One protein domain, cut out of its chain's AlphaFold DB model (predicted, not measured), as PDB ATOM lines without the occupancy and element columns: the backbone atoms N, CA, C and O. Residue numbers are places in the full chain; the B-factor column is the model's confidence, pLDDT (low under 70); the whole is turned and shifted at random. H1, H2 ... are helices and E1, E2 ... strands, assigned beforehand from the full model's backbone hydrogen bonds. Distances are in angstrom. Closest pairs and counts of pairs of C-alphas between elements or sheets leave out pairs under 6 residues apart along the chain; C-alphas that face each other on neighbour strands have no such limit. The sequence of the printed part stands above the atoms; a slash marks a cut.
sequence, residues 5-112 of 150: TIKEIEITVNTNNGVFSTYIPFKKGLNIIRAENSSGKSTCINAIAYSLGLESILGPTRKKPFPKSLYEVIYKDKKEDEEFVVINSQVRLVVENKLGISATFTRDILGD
ATOM      1  N   THR A   5     191.028 190.298 190.170       94.75
ATOM      2  CA  THR A   5     191.443 191.050 191.355       94.75
ATOM      3  C   THR A   5     192.599 191.951 190.963       94.75
ATOM      4  O   THR A   5     193.590 191.475 190.425       94.75
ATOM      5  N   ILE A   6     192.496 193.248 191.240       96.31
ATOM      6  CA  ILE A   6     193.610 194.179 191.040       96.31
ATOM      7  C   ILE A   6     194.586 194.014 192.208       96.31
ATOM      8  O   ILE A   6     194.170 194.057 193.367       96.31
ATOM      9  N   LYS A   7     195.871 193.811 191.906       97.19
ATOM     10  CA  LYS A   7     196.928 193.566 192.900       97.19
ATOM     11  C   LYS A   7     197.785 194.794 193.140       97.19
ATOM     12  O   LYS A   7     198.091 195.110 194.282       97.19
ATOM     13  N   GLU A   8     198.136 195.503 192.081       97.25
ATOM     14  CA  GLU A   8     198.942 196.716 192.158       97.25
ATOM     15  C   GLU A   8     198.788 197.532 190.881       97.25
ATOM     16  O   GLU A   8     198.446 197.006 189.818       97.25
ATOM     17  N   ILE A   9     199.058 198.825 191.005       98.00
ATOM     18  CA  ILE A   9     199.226 199.727 189.878       98.00
ATOM     19  C   ILE A   9     200.524 200.510 190.046       98.00
ATOM     20  O   ILE A   9     200.828 201.002 191.134       98.00
ATOM     21  N   GLU A  10     201.267 200.650 188.956       98.31
ATOM     22  CA  GLU A  10     202.387 201.572 188.856       98.31
ATOM     23  C   GLU A  10     202.152 202.531 187.691       98.31
ATOM     24  O   GLU A  10     201.781 202.117 186.593       98.31
ATOM     25  N   ILE A  11     202.360 203.822 187.928       98.00
ATOM     26  CA  ILE A  11     202.360 204.844 186.880       98.00
ATOM     27  C   ILE A  11     203.776 205.386 186.804       98.00
ATOM     28  O   ILE A  11     204.292 205.865 187.815       98.00
ATOM     29  N   THR A  12     204.369 205.338 185.615       98.25
ATOM     30  CA  THR A  12     205.763 205.723 185.384       98.25
ATOM     31  C   THR A  12     205.831 206.784 184.298       98.25
ATOM     32  O   THR A  12     205.180 206.676 183.258       98.25
ATOM     33  N   VAL A  13     206.610 207.831 184.557       97.94
ATOM     34  CA  VAL A  13     206.835 208.976 183.679       97.94
ATOM     35  C   VAL A  13     208.337 209.113 183.482       97.94
ATOM     36  O   VAL A  13     209.067 209.452 184.414       97.94
ATOM     37  N   ASN A  14     208.795 208.846 182.264       98.00
ATOM     38  CA  ASN A  14     210.181 209.064 181.882       98.00
ATOM     39  C   ASN A  14     210.315 210.486 181.345       98.00
ATOM     40  O   ASN A  14     209.580 210.896 180.442       98.00
ATOM     41  N   THR A  15     211.251 211.239 181.909       97.62
ATOM     42  CA  THR A  15     211.484 212.639 181.556       97.62
ATOM     43  C   THR A  15     212.877 212.831 180.974       97.62
ATOM     44  O   THR A  15     213.707 211.922 180.999       97.62
ATOM     45  N   ASN A  16     213.151 214.030 180.468       96.62
ATOM     46  CA  ASN A  16     214.490 214.436 180.043       96.62
ATOM     47  C   ASN A  16     215.543 214.387 181.161       96.62
ATOM     48  O   ASN A  16     216.730 214.361 180.850       96.62
ATOM     49  N   ASN A  17     215.131 214.376 182.432       94.44
ATOM     50  CA  ASN A  17     216.044 214.393 183.567       94.44
ATOM     51  C   ASN A  17     215.562 213.485 184.713       94.44
ATOM     52  O   ASN A  17     215.367 213.919 185.845       94.44
ATOM     53  N   GLY A  18     215.358 212.202 184.406       94.25
ATOM     54  CA  GLY A  18     215.036 211.172 185.394       94.25
ATOM     55  C   GLY A  18     213.625 210.603 185.270       94.25
ATOM     56  O   GLY A  18     212.881 210.892 184.328       94.25
ATOM     57  N   VAL A  19     213.277 209.743 186.224       96.62
ATOM     58  CA  VAL A  19     212.027 208.978 186.227       96.62
ATOM     59  C   VAL A  19     211.208 209.351 187.452       96.62
ATOM     60  O   VAL A  19     211.709 209.319 188.574       96.62
ATOM     61  N   PHE A  20     209.933 209.652 187.229       95.75
ATOM     62  CA  PHE A  20     208.946 209.803 188.290       95.75
ATOM     63  C   PHE A  20     208.005 208.611 188.243       95.75
ATOM     64  O   PHE A  20     207.477 208.273 187.183       95.75
ATOM     65  N   SER A  21     207.762 207.984 189.388       96.31
ATOM     66  CA  SER A  21     206.804 206.893 189.473       96.31
ATOM     67  C   SER A  21     205.995 206.941 190.758       96.31
ATOM     68  O   SER A  21     206.382 207.542 191.762       96.31
ATOM     69  N   THR A  22     204.829 206.312 190.709       94.75
ATOM     70  CA  THR A  22     204.042 206.002 191.898       94.75
ATOM     71  C   THR A  22     203.605 204.554 191.831       94.75
ATOM     72  O   THR A  22     203.140 204.093 190.790       94.75
ATOM     73  N   TYR A  23     203.773 203.854 192.946       96.44
ATOM     74  CA  TYR A  23     203.417 202.455 193.120       96.44
ATOM     75  C   TYR A  23     202.354 202.351 194.210       96.44
ATOM     76  O   TYR A  23     202.542 202.849 195.323       96.44
ATOM     77  N   ILE A  24     201.230 201.712 193.891       96.00
ATOM     78  CA  ILE A  24     200.100 201.556 194.807       96.00
ATOM     79  C   ILE A  24     199.711 200.072 194.851       96.00
ATOM     80  O   ILE A  24     199.113 199.568 193.896       96.00
ATOM     81  N   PRO A  25     200.015 199.365 195.953       96.75
ATOM     82  CA  PRO A  25     199.558 197.999 196.154       96.75
ATOM     83  C   PRO A  25     198.102 197.981 196.633       96.75
ATOM     84  O   PRO A  25     197.679 198.815 197.439       96.75
ATOM     85  N   PHE A  26     197.349 196.977 196.199       96.56
ATOM     86  CA  PHE A  26     195.983 196.712 196.633       96.56
ATOM     87  C   PHE A  26     195.909 195.402 197.410       96.56
ATOM     88  O   PHE A  26     196.553 194.401 197.090       96.56
ATOM     89  N   LYS A  27     195.081 195.400 198.454       94.44
ATOM     90  CA  LYS A  27     194.795 194.216 199.265       94.44
ATOM     91  C   LYS A  27     193.374 193.739 199.015       94.44
ATOM     92  O   LYS A  27     192.499 194.509 198.624       94.44
ATOM     93  N   LYS A  28     193.120 192.460 199.287       92.00
ATOM     94  CA  LYS A  28     191.758 191.922 199.278       92.00
ATOM     95  C   LYS A  28     190.901 192.672 200.305       92.00
ATOM     96  O   LYS A  28     191.299 192.795 201.460       92.00
ATOM     97  N   GLY A  29     189.720 193.124 199.885       93.56
ATOM     98  CA  GLY A  29     188.787 193.878 200.724       93.56
ATOM     99  C   GLY A  29     188.740 195.365 200.366       93.56
ATOM    100  O   GLY A  29     188.883 195.741 199.203       93.56
ATOM    101  N   LEU A  30     188.491 196.210 201.368       94.50
ATOM    102  CA  LEU A  30     188.365 197.655 201.193       94.50
ATOM    103  C   LEU A  30     189.747 198.323 201.156       94.50
ATOM    104  O   LEU A  30     190.495 198.261 202.129       94.50
ATOM    105  N   ASN A  31     190.047 199.017 200.058       94.31
ATOM    106  CA  ASN A  31     191.227 199.872 199.929       94.31
ATOM    107  C   ASN A  31     190.786 201.339 199.984       94.31
ATOM    108  O   ASN A  31     189.854 201.729 199.280       94.31
ATOM    109  N   ILE A  32     191.449 202.154 200.807       93.19
ATOM    110  CA  ILE A  32     191.125 203.578 200.981       93.19
ATOM    111  C   ILE A  32     192.266 204.417 200.408       93.19
ATOM    112  O   ILE A  32     193.374 204.406 200.938       93.19
ATOM    113  N   ILE A  33     191.981 205.185 199.354       88.94
ATOM    114  CA  ILE A  33     192.921 206.148 198.764       88.94
ATOM    115  C   ILE A  33     192.549 207.549 199.258       88.94
ATOM    116  O   ILE A  33     191.563 208.139 198.811       88.94
ATOM    117  N   ARG A  34     193.345 208.097 200.183       90.00
ATOM    118  CA  ARG A  34     193.156 209.445 200.737       90.00
ATOM    119  C   ARG A  34     194.310 210.354 200.330       90.00
ATOM    120  O   ARG A  34     195.459 210.075 200.638       90.00
ATOM    121  N   ALA A  35     193.978 211.473 199.698       84.62
ATOM    122  CA  ALA A  35     194.904 212.562 199.394       84.62
ATOM    123  C   ALA A  35     194.124 213.873 199.205       84.62
ATOM    124  O   ALA A  35     192.893 213.858 199.080       84.62
ATOM    125  N   GLU A  36     194.814 215.007 199.146       87.00
ATOM    126  CA  GLU A  36     194.194 216.300 198.844       87.00
ATOM    127  C   GLU A  36     193.689 216.369 197.395       87.00
ATOM    128  O   GLU A  36     193.939 215.493 196.553       87.00
ATOM    129  N   ASN A  37     192.878 217.383 197.099       83.31
ATOM    130  CA  ASN A  37     192.495 217.654 195.719       83.31
ATOM    131  C   ASN A  37     193.740 217.951 194.882       83.31
ATOM    132  O   ASN A  37     194.726 218.490 195.376       83.31
ATOM    133  N   SER A  38     193.700 217.524 193.621       81.44
ATOM    134  CA  SER A  38     194.833 217.634 192.694       81.44
ATOM    135  C   SER A  38     196.085 216.824 193.077       81.44
ATOM    136  O   SER A  38     197.107 216.958 192.419       81.44
ATOM    137  N   SER A  39     196.009 215.916 194.061       84.31
ATOM    138  CA  SER A  39     197.108 214.999 194.429       84.31
ATOM    139  C   SER A  39     197.117 213.670 193.657       84.31
ATOM    140  O   SER A  39     197.780 212.726 194.066       84.31
ATOM    141  N   GLY A  40     196.339 213.542 192.576       88.19
ATOM    142  CA  GLY A  40     196.359 212.339 191.728       88.19
ATOM    143  C   GLY A  40     195.393 211.208 192.113       88.19
ATOM    144  O   GLY A  40     195.455 210.139 191.514       88.19
ATOM    145  N   LYS A  41     194.441 211.425 193.034       91.25
ATOM    146  CA  LYS A  41     193.406 210.416 193.368       91.25
ATOM    147  C   LYS A  41     192.625 209.942 192.137       91.25
ATOM    148  O   LYS A  41     192.550 208.751 191.863       91.25
ATOM    149  N   SER A  42     192.067 210.887 191.377       90.31
ATOM    150  CA  SER A  42     191.347 210.584 190.135       90.31
ATOM    151  C   SER A  42     192.277 209.989 189.084       90.31
ATOM    152  O   SER A  42     191.867 209.094 188.364       90.31
ATOM    153  N   THR A  43     193.542 210.421 189.041       93.12
ATOM    154  CA  THR A  43     194.563 209.843 188.159       93.12
ATOM    155  C   THR A  43     194.747 208.350 188.419       93.12
ATOM    156  O   THR A  43     194.770 207.589 187.462       93.12
ATOM    157  N   CYS A  44     194.799 207.916 189.683       93.06
ATOM    158  CA  CYS A  44     194.887 206.496 190.035       93.06
ATOM    159  C   CYS A  44     193.679 205.699 189.520       93.06
ATOM    160  O   CYS A  44     193.851 204.665 188.881       93.06
ATOM    161  N   ILE A  45     192.457 206.179 189.769       91.81
ATOM    162  CA  ILE A  45     191.235 205.491 189.319       91.81
ATOM    163  C   ILE A  45     191.154 205.457 187.788       91.81
ATOM    164  O   ILE A  45     190.849 204.419 187.201       91.81
ATOM    165  N   ASN A  46     191.497 206.567 187.134       93.31
ATOM    166  CA  ASN A  46     191.538 206.656 185.679       93.31
ATOM    167  C   ASN A  46     192.596 205.722 185.093       93.31
ATOM    168  O   ASN A  46     192.343 205.121 184.058       93.31
ATOM    169  N   ALA A  47     193.749 205.575 185.747       95.06
ATOM    170  CA  ALA A  47     194.811 204.680 185.310       95.06
ATOM    171  C   ALA A  47     194.367 203.211 185.356       95.06
ATOM    172  O   ALA A  47     194.609 202.492 184.395       95.06
ATOM    173  N   ILE A  48     193.622 202.794 186.390       94.94
ATOM    174  CA  ILE A  48     193.020 201.449 186.445       94.94
ATOM    175  C   ILE A  48     192.060 201.237 185.269       94.94
ATOM    176  O   ILE A  48     192.192 200.263 184.531       94.94
ATOM    177  N   ALA A  49     191.098 202.147 185.077       93.31
ATOM    178  CA  ALA A  49     190.133 202.036 183.982       93.31
ATOM    179  C   ALA A  49     190.831 202.040 182.611       93.31
ATOM    180  O   ALA A  49     190.483 201.257 181.734       93.31
ATOM    181  N   TYR A  50     191.856 202.878 182.453       93.75
ATOM    182  CA  TYR A  50     192.658 202.980 181.240       93.75
ATOM    183  C   TYR A  50     193.448 201.697 180.952       93.75
ATOM    184  O   TYR A  50     193.425 201.212 179.825       93.75
ATOM    185  N   SER A  51     194.098 201.085 181.943       94.25
ATOM    186  CA  SER A  51     194.784 199.796 181.761       94.25
ATOM    187  C   SER A  51     193.845 198.671 181.325       94.25
ATOM    188  O   SER A  51     194.285 197.732 180.674       94.25
ATOM    189  N   LEU A  52     192.558 198.773 181.669       93.06
ATOM    190  CA  LEU A  52     191.522 197.809 181.301       93.06
ATOM    191  C   LEU A  52     190.807 198.143 179.981       93.06
ATOM    192  O   LEU A  52     189.858 197.451 179.630       93.06
ATOM    193  N   GLY A  53     191.202 199.201 179.264       90.88
ATOM    194  CA  GLY A  53     190.508 199.619 178.037       90.88
ATOM    195  C   GLY A  53     189.102 200.194 178.274       90.88
ATOM    196  O   GLY A  53     188.286 200.234 177.354       90.88
ATOM    197  N   LEU A  54     188.800 200.620 179.506       89.44
ATOM    198  CA  LEU A  54     187.488 201.098 179.958       89.44
ATOM    199  C   LEU A  54     187.398 202.632 180.036       89.44
ATOM    200  O   LEU A  54     186.551 203.180 180.745       89.44
ATOM    201  N   GLU A  55     188.259 203.360 179.324       85.94
ATOM    202  CA  GLU A  55     188.308 204.828 179.370       85.94
ATOM    203  C   GLU A  55     186.999 205.524 178.964       85.94
ATOM    204  O   GLU A  55     186.759 206.653 179.389       85.94
ATOM    205  N   SER A  56     186.127 204.857 178.204       82.94
ATOM    206  CA  SER A  56     184.804 205.374 177.832       82.94
ATOM    207  C   SER A  56     183.883 205.606 179.040       82.94
ATOM    208  O   SER A  56     183.001 206.461 178.977       82.94
ATOM    209  N   ILE A  57     184.111 204.907 180.159       83.62
ATOM    210  CA  ILE A  57     183.347 205.067 181.409       83.62
ATOM    211  C   ILE A  57     183.694 206.389 182.115       83.62
ATOM    212  O   ILE A  57     182.904 206.906 182.902       83.62
ATOM    213  N   LEU A  58     184.852 206.987 181.816       81.56
ATOM    214  CA  LEU A  58     185.351 208.193 182.490       81.56
ATOM    215  C   LEU A  58     184.676 209.499 182.010       81.56
ATOM    216  O   LEU A  58     185.035 210.587 182.472       81.56
ATOM    217  N   GLY A  59     183.687 209.400 181.114       73.19
ATOM    218  CA  GLY A  59     182.903 210.517 180.583       73.19
ATOM    219  C   GLY A  59     183.292 210.920 179.153       73.19
ATOM    220  O   GLY A  59     184.139 210.272 178.536       73.19
ATOM    221  N   PRO A  60     182.671 211.985 178.600       64.25
ATOM    222  CA  PRO A  60     182.945 212.438 177.240       64.25
ATOM    223  C   PRO A  60     184.442 212.686 177.054       64.25
ATOM    224  O   PRO A  60     185.099 213.249 177.933       64.25
ATOM    225  N   THR A  61     184.960 212.226 175.917       55.59
ATOM    226  CA  THR A  61     186.379 212.122 175.560       55.59
ATOM    227  C   THR A  61     187.128 213.444 175.739       55.59
ATOM    228  O   THR A  61     187.370 214.200 174.798       55.59
ATOM    229  N   ARG A  62     187.580 213.734 176.964       54.16
ATOM    230  CA  ARG A  62     188.697 214.660 177.156       54.16
ATOM    231  C   ARG A  62     189.877 214.076 176.389       54.16
ATOM    232  O   ARG A  62     190.110 212.872 176.453       54.16
ATOM    233  N   LYS A  63     190.623 214.926 175.675       61.59
ATOM    234  CA  LYS A  63     191.751 214.536 174.804       61.59
ATOM    235  C   LYS A  63     192.705 213.496 175.429       61.59
ATOM    236  O   LYS A  63     193.315 212.750 174.670       61.59
ATOM    237  N   LYS A  64     192.825 213.430 176.768       71.38
ATOM    238  CA  LYS A  64     193.383 212.319 177.574       71.38
ATOM    239  C   LYS A  64     192.711 212.319 178.973       71.38
ATOM    240  O   LYS A  64     192.470 213.416 179.481       71.38
ATOM    241  N   PRO A  65     192.448 211.174 179.641       85.38
ATOM    242  CA  PRO A  65     191.851 211.132 180.990       85.38
ATOM    243  C   PRO A  65     192.859 211.448 182.115       85.38
ATOM    244  O   PRO A  65     192.634 211.129 183.281       85.38
ATOM    245  N   PHE A  66     193.988 212.067 181.772       91.69
ATOM    246  CA  PHE A  66     195.148 212.237 182.634       91.69
ATOM    247  C   PHE A  66     195.560 213.707 182.734       91.69
ATOM    248  O   PHE A  66     195.279 214.477 181.814       91.69
ATOM    249  N   PRO A  67     196.225 214.112 183.829       92.06
ATOM    250  CA  PRO A  67     196.832 215.434 183.933       92.06
ATOM    251  C   PRO A  67     198.057 215.567 183.015       92.06
ATOM    252  O   PRO A  67     198.673 214.571 182.631       92.06
ATOM    253  N   LYS A  68     198.446 216.816 182.727       93.06
ATOM    254  CA  LYS A  68     199.644 217.162 181.940       93.06
ATOM    255  C   LYS A  68     200.938 216.541 182.472       93.06
ATOM    256  O   LYS A  68     201.817 216.225 181.677       93.06
ATOM    257  N   SER A  69     201.013 216.279 183.777       93.12
ATOM    258  CA  SER A  69     202.153 215.603 184.410       93.12
ATOM    259  C   SER A  69     202.442 214.206 183.875       93.12
ATOM    260  O   SER A  69     203.538 213.702 184.086       93.12
ATOM    261  N   LEU A  70     201.499 213.587 183.158       95.31
ATOM    262  CA  LEU A  70     201.719 212.291 182.525       95.31
ATOM    263  C   LEU A  70     202.029 212.385 181.030       95.31
ATOM    264  O   LEU A  70     202.186 211.345 180.408       95.31
ATOM    265  N   TYR A  71     202.062 213.559 180.395       95.38
ATOM    266  CA  TYR A  71     202.291 213.612 178.942       95.38
ATOM    267  C   TYR A  71     202.915 214.898 178.390       95.38
ATOM    268  O   TYR A  71     203.035 215.009 177.172       95.38
ATOM    269  N   GLU A  72     203.225 215.879 179.231       95.44
ATOM    270  CA  GLU A  72     203.744 217.182 178.803       95.44
ATOM    271  C   GLU A  72     204.908 217.606 179.706       95.44
ATOM    272  O   GLU A  72     206.057 217.569 179.273       95.44
ATOM    273  N   VAL A  73     204.632 217.922 180.973       94.75
ATOM    274  CA  VAL A  73     205.637 218.399 181.936       94.75
ATOM    275  C   VAL A  73     205.252 218.006 183.359       94.75
ATOM    276  O   VAL A  73     204.075 218.081 183.722       94.75
ATOM    277  N   ILE A  74     206.233 217.597 184.164       93.44
ATOM    278  CA  ILE A  74     206.091 217.344 185.601       93.44
ATOM    279  C   ILE A  74     207.012 218.281 186.391       93.44
ATOM    280  O   ILE A  74     208.104 218.605 185.940       93.44
ATOM    281  N   TYR A  75     206.543 218.718 187.560       90.44
ATOM    282  CA  TYR A  75     207.279 219.564 188.502       90.44
ATOM    283  C   TYR A  75     207.599 218.739 189.746       90.44
ATOM    284  O   TYR A  75     206.758 217.950 190.192       90.44
ATOM    285  N   LYS A  76     208.797 218.912 190.308       83.25
ATOM    286  CA  LYS A  76     209.268 218.120 191.455       83.25
ATOM    287  C   LYS A  76     208.509 218.424 192.750       83.25
ATOM    288  O   LYS A  76     208.204 217.508 193.511       83.25
ATOM    289  N   ASP A  77     208.156 219.686 192.968       79.69
ATOM    290  CA  ASP A  77     207.291 220.137 194.058       79.69
ATOM    291  C   ASP A  77     206.369 221.257 193.545       79.69
ATOM    292  O   ASP A  77     206.655 221.921 192.554       79.69
ATOM    293  N   LYS A  78     205.262 221.512 194.244       72.81
ATOM    294  CA  LYS A  78     204.329 222.621 193.997       72.81
ATOM    295  C   LYS A  78     204.969 224.007 194.156       72.81
ATOM    296  O   LYS A  78     204.322 224.997 193.830       72.81
ATOM    297  N   LYS A  79     206.161 224.082 194.754       73.56
ATOM    298  CA  LYS A  79     206.880 225.325 195.066       73.56
ATOM    299  C   LYS A  79     208.104 225.564 194.183       73.56
ATOM    300  O   LYS A  79     208.669 226.648 194.260       73.56
ATOM    301  N   GLU A  80     208.537 224.561 193.426       70.50
ATOM    302  CA  GLU A  80     209.728 224.640 192.583       70.50
ATOM    303  C   GLU A  80     209.319 224.800 191.118       70.50
ATOM    304  O   GLU A  80     208.412 224.117 190.646       70.50
ATOM    305  N   ASP A  81     210.033 225.664 190.397       76.12
ATOM    306  CA  ASP A  81     209.841 225.897 188.959       76.12
ATOM    307  C   ASP A  81     210.706 224.957 188.093       76.12
ATOM    308  O   ASP A  81     210.872 225.187 186.895       76.12
ATOM    309  N   GLU A  82     211.303 223.906 188.674       88.50
ATOM    310  CA  GLU A  82     212.077 222.940 187.888       88.50
ATOM    311  C   GLU A  82     211.132 222.063 187.055       88.50
ATOM    312  O   GLU A  82     210.380 221.232 187.576       88.50
ATOM    313  N   GLU A  83     211.184 222.273 185.739       91.94
ATOM    314  CA  GLU A  83     210.375 221.575 184.748       91.94
ATOM    315  C   GLU A  83     211.084 220.339 184.197       91.94
ATOM    316  O   GLU A  83     212.183 220.409 183.643       91.94
ATOM    317  N   PHE A  84     210.393 219.205 184.260       95.81
ATOM    318  CA  PHE A  84     210.832 217.949 183.669       95.81
ATOM    319  C   PHE A  84     209.915 217.612 182.495       95.81
ATOM    320  O   PHE A  84     208.732 217.298 182.671       95.81
ATOM    321  N   VAL A  85     210.454 217.681 181.279       97.00
ATOM    322  CA  VAL A  85     209.699 217.416 180.048       97.00
ATOM    323  C   VAL A  85     209.454 215.920 179.926       97.00
ATOM    324  O   VAL A  85     210.392 215.121 179.981       97.00
ATOM    325  N   VAL A  86     208.194 215.531 179.736       97.81
ATOM    326  CA  VAL A  86     207.805 214.123 179.624       97.81
ATOM    327  C   VAL A  86     208.181 213.582 178.242       97.81
ATOM    328  O   VAL A  86     207.692 214.071 177.226       97.81
ATOM    329  N   ILE A  87     209.018 212.544 178.210       97.94
ATOM    330  CA  ILE A  87     209.428 211.836 176.986       97.94
ATOM    331  C   ILE A  87     208.427 210.729 176.661       97.94
ATOM    332  O   ILE A  87     207.959 210.610 175.531       97.94
ATOM    333  N   ASN A  88     208.096 209.910 177.658       97.50
ATOM    334  CA  ASN A  88     207.091 208.863 177.555       97.50
ATOM    335  C   ASN A  88     206.493 208.585 178.938       97.50
ATOM    336  O   ASN A  88     207.021 209.008 179.971       97.50
ATOM    337  N   SER A  89     205.372 207.881 178.957       97.94
ATOM    338  CA  SER A  89     204.743 207.473 180.203       97.94
ATOM    339  C   SER A  89     203.863 206.260 179.992       97.94
ATOM    340  O   SER A  89     203.285 206.075 178.920       97.94
ATOM    341  N   GLN A  90     203.724 205.462 181.041       97.88
ATOM    342  CA  GLN A  90     202.988 204.210 181.003       97.88
ATOM    343  C   GLN A  90     202.283 203.939 182.327       97.88
ATOM    344  O   GLN A  90     202.658 204.455 183.384       97.88
ATOM    345  N   VAL A  91     201.275 203.081 182.254       97.88
ATOM    346  CA  VAL A  91     200.665 202.439 183.410       97.88
ATOM    347  C   VAL A  91     200.915 200.936 183.335       97.88
ATOM    348  O   VAL A  91     200.711 200.318 182.289       97.88
ATOM    349  N   ARG A  92     201.337 200.356 184.458       98.38
ATOM    350  CA  ARG A  92     201.404 198.915 184.689       98.38
ATOM    351  C   ARG A  92     200.325 198.531 185.695       98.38
ATOM    352  O   ARG A  92     200.315 199.057 186.804       98.38
ATOM    353  N   LEU A  93     199.428 197.624 185.328       98.19
ATOM    354  CA  LEU A  93     198.392 197.077 186.204       98.19
ATOM    355  C   LEU A  93     198.618 195.577 186.357       98.19
ATOM    356  O   LEU A  93     198.565 194.847 185.370       98.19
ATOM    357  N   VAL A  94     198.830 195.110 187.583       97.81
ATOM    358  CA  VAL A  94     198.875 193.671 187.858       97.81
ATOM    359  C   VAL A  94     197.496 193.218 188.298       97.81
ATOM    360  O   VAL A  94     196.905 193.766 189.237       97.81
ATOM    361  N   VAL A  95     196.990 192.199 187.618       96.31
ATOM    362  CA  VAL A  95     195.714 191.562 187.917       96.31
ATOM    363  C   VAL A  95     195.922 190.088 188.212       96.31
ATOM    364  O   VAL A  95     196.854 189.468 187.716       96.31
ATOM    365  N   GLU A  96     195.028 189.524 189.006       94.38
ATOM    366  CA  GLU A  96     195.014 188.114 189.372       94.38
ATOM    367  C   GLU A  96     193.638 187.530 189.065       94.38
ATOM    368  O   GLU A  96     192.602 188.131 189.374       94.38
ATOM    369  N   ASN A  97     193.616 186.361 188.437       91.50
ATOM    370  CA  ASN A  97     192.383 185.647 188.148       91.50
ATOM    371  C   ASN A  97     191.901 184.825 189.354       91.50
ATOM    372  O   ASN A  97     192.581 184.698 190.370       91.50
ATOM    373  N   LYS A  98     190.719 184.209 189.247       90.44
ATOM    374  CA  LYS A  98     190.184 183.343 190.316       90.44
ATOM    375  C   LYS A  98     191.029 182.100 190.623       90.44
ATOM    376  O   LYS A  98     190.848 181.516 191.686       90.44
ATOM    377  N   LEU A  99     191.905 181.692 189.707       90.00
ATOM    378  CA  LEU A  99     192.830 180.573 189.884       90.00
ATOM    379  C   LEU A  99     194.138 181.008 190.576       90.00
ATOM    380  O   LEU A  99     195.016 180.178 190.779       90.00
ATOM    381  N   GLY A 100     194.271 182.288 190.950       90.31
ATOM    382  CA  GLY A 100     195.480 182.835 191.569       90.31
ATOM    383  C   GLY A 100     196.594 183.160 190.572       90.31
ATOM    384  O   GLY A 100     197.710 183.464 190.985       90.31
ATOM    385  N   ILE A 101     196.313 183.105 189.268       90.94
ATOM    386  CA  ILE A 101     197.307 183.378 188.232       90.94
ATOM    387  C   ILE A 101     197.348 184.877 187.958       90.94
ATOM    388  O   ILE A 101     196.307 185.497 187.710       90.94
ATOM    389  N   SER A 102     198.551 185.448 188.017       94.25
ATOM    390  CA  SER A 102     198.783 186.875 187.802       94.25
ATOM    391  C   SER A 102     199.181 187.183 186.362       94.25
ATOM    392  O   SER A 102     199.973 186.463 185.758       94.25
ATOM    393  N   ALA A 103     198.678 188.298 185.847       96.25
ATOM    394  CA  ALA A 103     199.096 188.899 184.590       96.25
ATOM    395  C   ALA A 103     199.389 190.383 184.803       96.25
ATOM    396  O   ALA A 103     198.780 191.044 185.648       96.25
ATOM    397  N   THR A 104     200.315 190.912 184.015       97.88
ATOM    398  CA  THR A 104     200.693 192.323 184.039       97.88
ATOM    399  C   THR A 104     200.261 192.983 182.744       97.88
ATOM    400  O   THR A 104     200.702 192.574 181.675       97.88
ATOM    401  N   PHE A 105     199.442 194.025 182.831       97.62
ATOM    402  CA  PHE A 105     199.047 194.846 181.692       97.62
ATOM    403  C   PHE A 105     199.882 196.118 181.676       97.62
ATOM    404  O   PHE A 105     199.840 196.890 182.632       97.62
ATOM    405  N   THR A 106     200.604 196.358 180.588       98.00
ATOM    406  CA  THR A 106     201.358 197.595 180.360       98.00
ATOM    407  C   THR A 106     200.735 198.357 179.201       98.00
ATOM    408  O   THR A 106     200.511 197.797 178.128       98.00
ATOM    409  N   ARG A 107     200.425 199.638 179.422       96.19
ATOM    410  CA  ARG A 107     199.830 200.516 178.409       96.19
ATOM    411  C   ARG A 107     200.452 201.905 178.460       96.19
ATOM    412  O   ARG A 107     200.533 202.505 179.536       96.19
ATOM    413  N   ASP A 108     200.813 202.440 177.300       96.44
ATOM    414  CA  ASP A 108     201.390 203.778 177.199       96.44
ATOM    415  C   ASP A 108     200.318 204.859 177.366       96.44
ATOM    416  O   ASP A 108     199.256 204.821 176.745       96.44
ATOM    417  N   ILE A 109     200.623 205.879 178.164       95.00
ATOM    418  CA  ILE A 109     199.845 207.119 178.276       95.00
ATOM    419  C   ILE A 109     200.386 208.162 177.283       95.00
ATOM    420  O   ILE A 109     199.613 208.868 176.615       95.00
ATOM    421  N   LEU A 110     201.710 208.257 177.159       95.69
ATOM    422  CA  LEU A 110     202.416 208.954 176.090       95.69
ATOM    423  C   LEU A 110     203.342 207.947 175.400       95.69
ATOM    424  O   LEU A 110     204.355 207.556 175.968       95.69
ATOM    425  N   GLY A 111     202.958 207.542 174.191       94.12
ATOM    426  CA  GLY A 111     203.551 206.437 173.440       94.12
ATOM    427  C   GLY A 111     202.491 205.811 172.530       94.12
ATOM    428  O   GLY A 111     201.623 206.532 172.015       94.12
ATOM    429  N   ASP A 112     202.520 204.489 172.370       91.88
ATOM    430  CA  ASP A 112     201.519 203.743 171.603       91.88
ATOM    431  C   ASP A 112     200.305 203.362 172.464       91.88
ATOM    432  O   ASP A 112     200.307 202.421 173.254       91.88
TER     433      ASP A 112
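Overview. This is residues 5 to 112 of the 150 residues of the protein "AAA_23 domain-containing protein" of Grimontia marina (UniProt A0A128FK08). What is the main picture? A long, twisted antiparallel sheet of E1, E2, E4 and E5, extended at one end by short E3 where E4 bends, has helix H1 across one face and its other face bare; small H2 packs on H1. What builds it? The printed part has 108 residues, of mixed class, with two named helices and five named strands: along the chain, E1 and E2 come first, then H1 and H2, then E3, E4 and E5; the sheet is branched, E4 being the neighbour of E1, E3 and E5, and E1 also of E2. What are its proportions? It is compact, with a radius of gyration of the C-alphas of 14.5 A, and spans 47 by 29 by 29 A.

Arrangement. How is the sheet joined? E1, residues 5 to 15, and E2, residues 18 to 25, form an antiparallel hairpin, with N 11 and O 22 3.0 A apart. On the other side of E1 is antiparallel E4, residues 83 to 97, with N 10 and O 92 2.8 A apart; E4 bends by 65 degrees at residue 87. E3, residues 73 to 75, E4 and E5, residues 102 to 110, form a meander, each strand the antiparallel neighbour of the one before, with N 74 and O 84 2.9 A apart and N 93 and O 105 2.8 A apart. Where are the helices? H1, residues 41 to 51, is on the sheet at a height of 9.0 A, its closest C-alphas to E4 being Ser 51 and Leu 93, 6.3 A; every O i to N i+4 pair in it is within hydrogen-bond range. H2, residues 55 to 58, too short for such a pair, touches H1, the closest C-alphas being Ala 49 and Glu 55, 5.7 A.

Along the chain. Where do the first and last elements lie? E1 begins at C-alpha 5 (191.443, 191.050, 191.355), and E5 ends at C-alpha 110 (202.416, 208.954, 176.090). How long are the longer elements? From first to last C-alpha, E4 measures 40.3 A, E1 31.0 A, E5 25.3 A, E2 23.0 A and H1 15.8 A.

Size, cuts and confidence. Which links are long? The links E2 to H1, 15 residues, and H2 to E3, 14 residues, are long, and the printed part has no cut. Where is confidence low? Residues 60 to 63 are under 70, while the mean pLDDT of the printed part is 90.9.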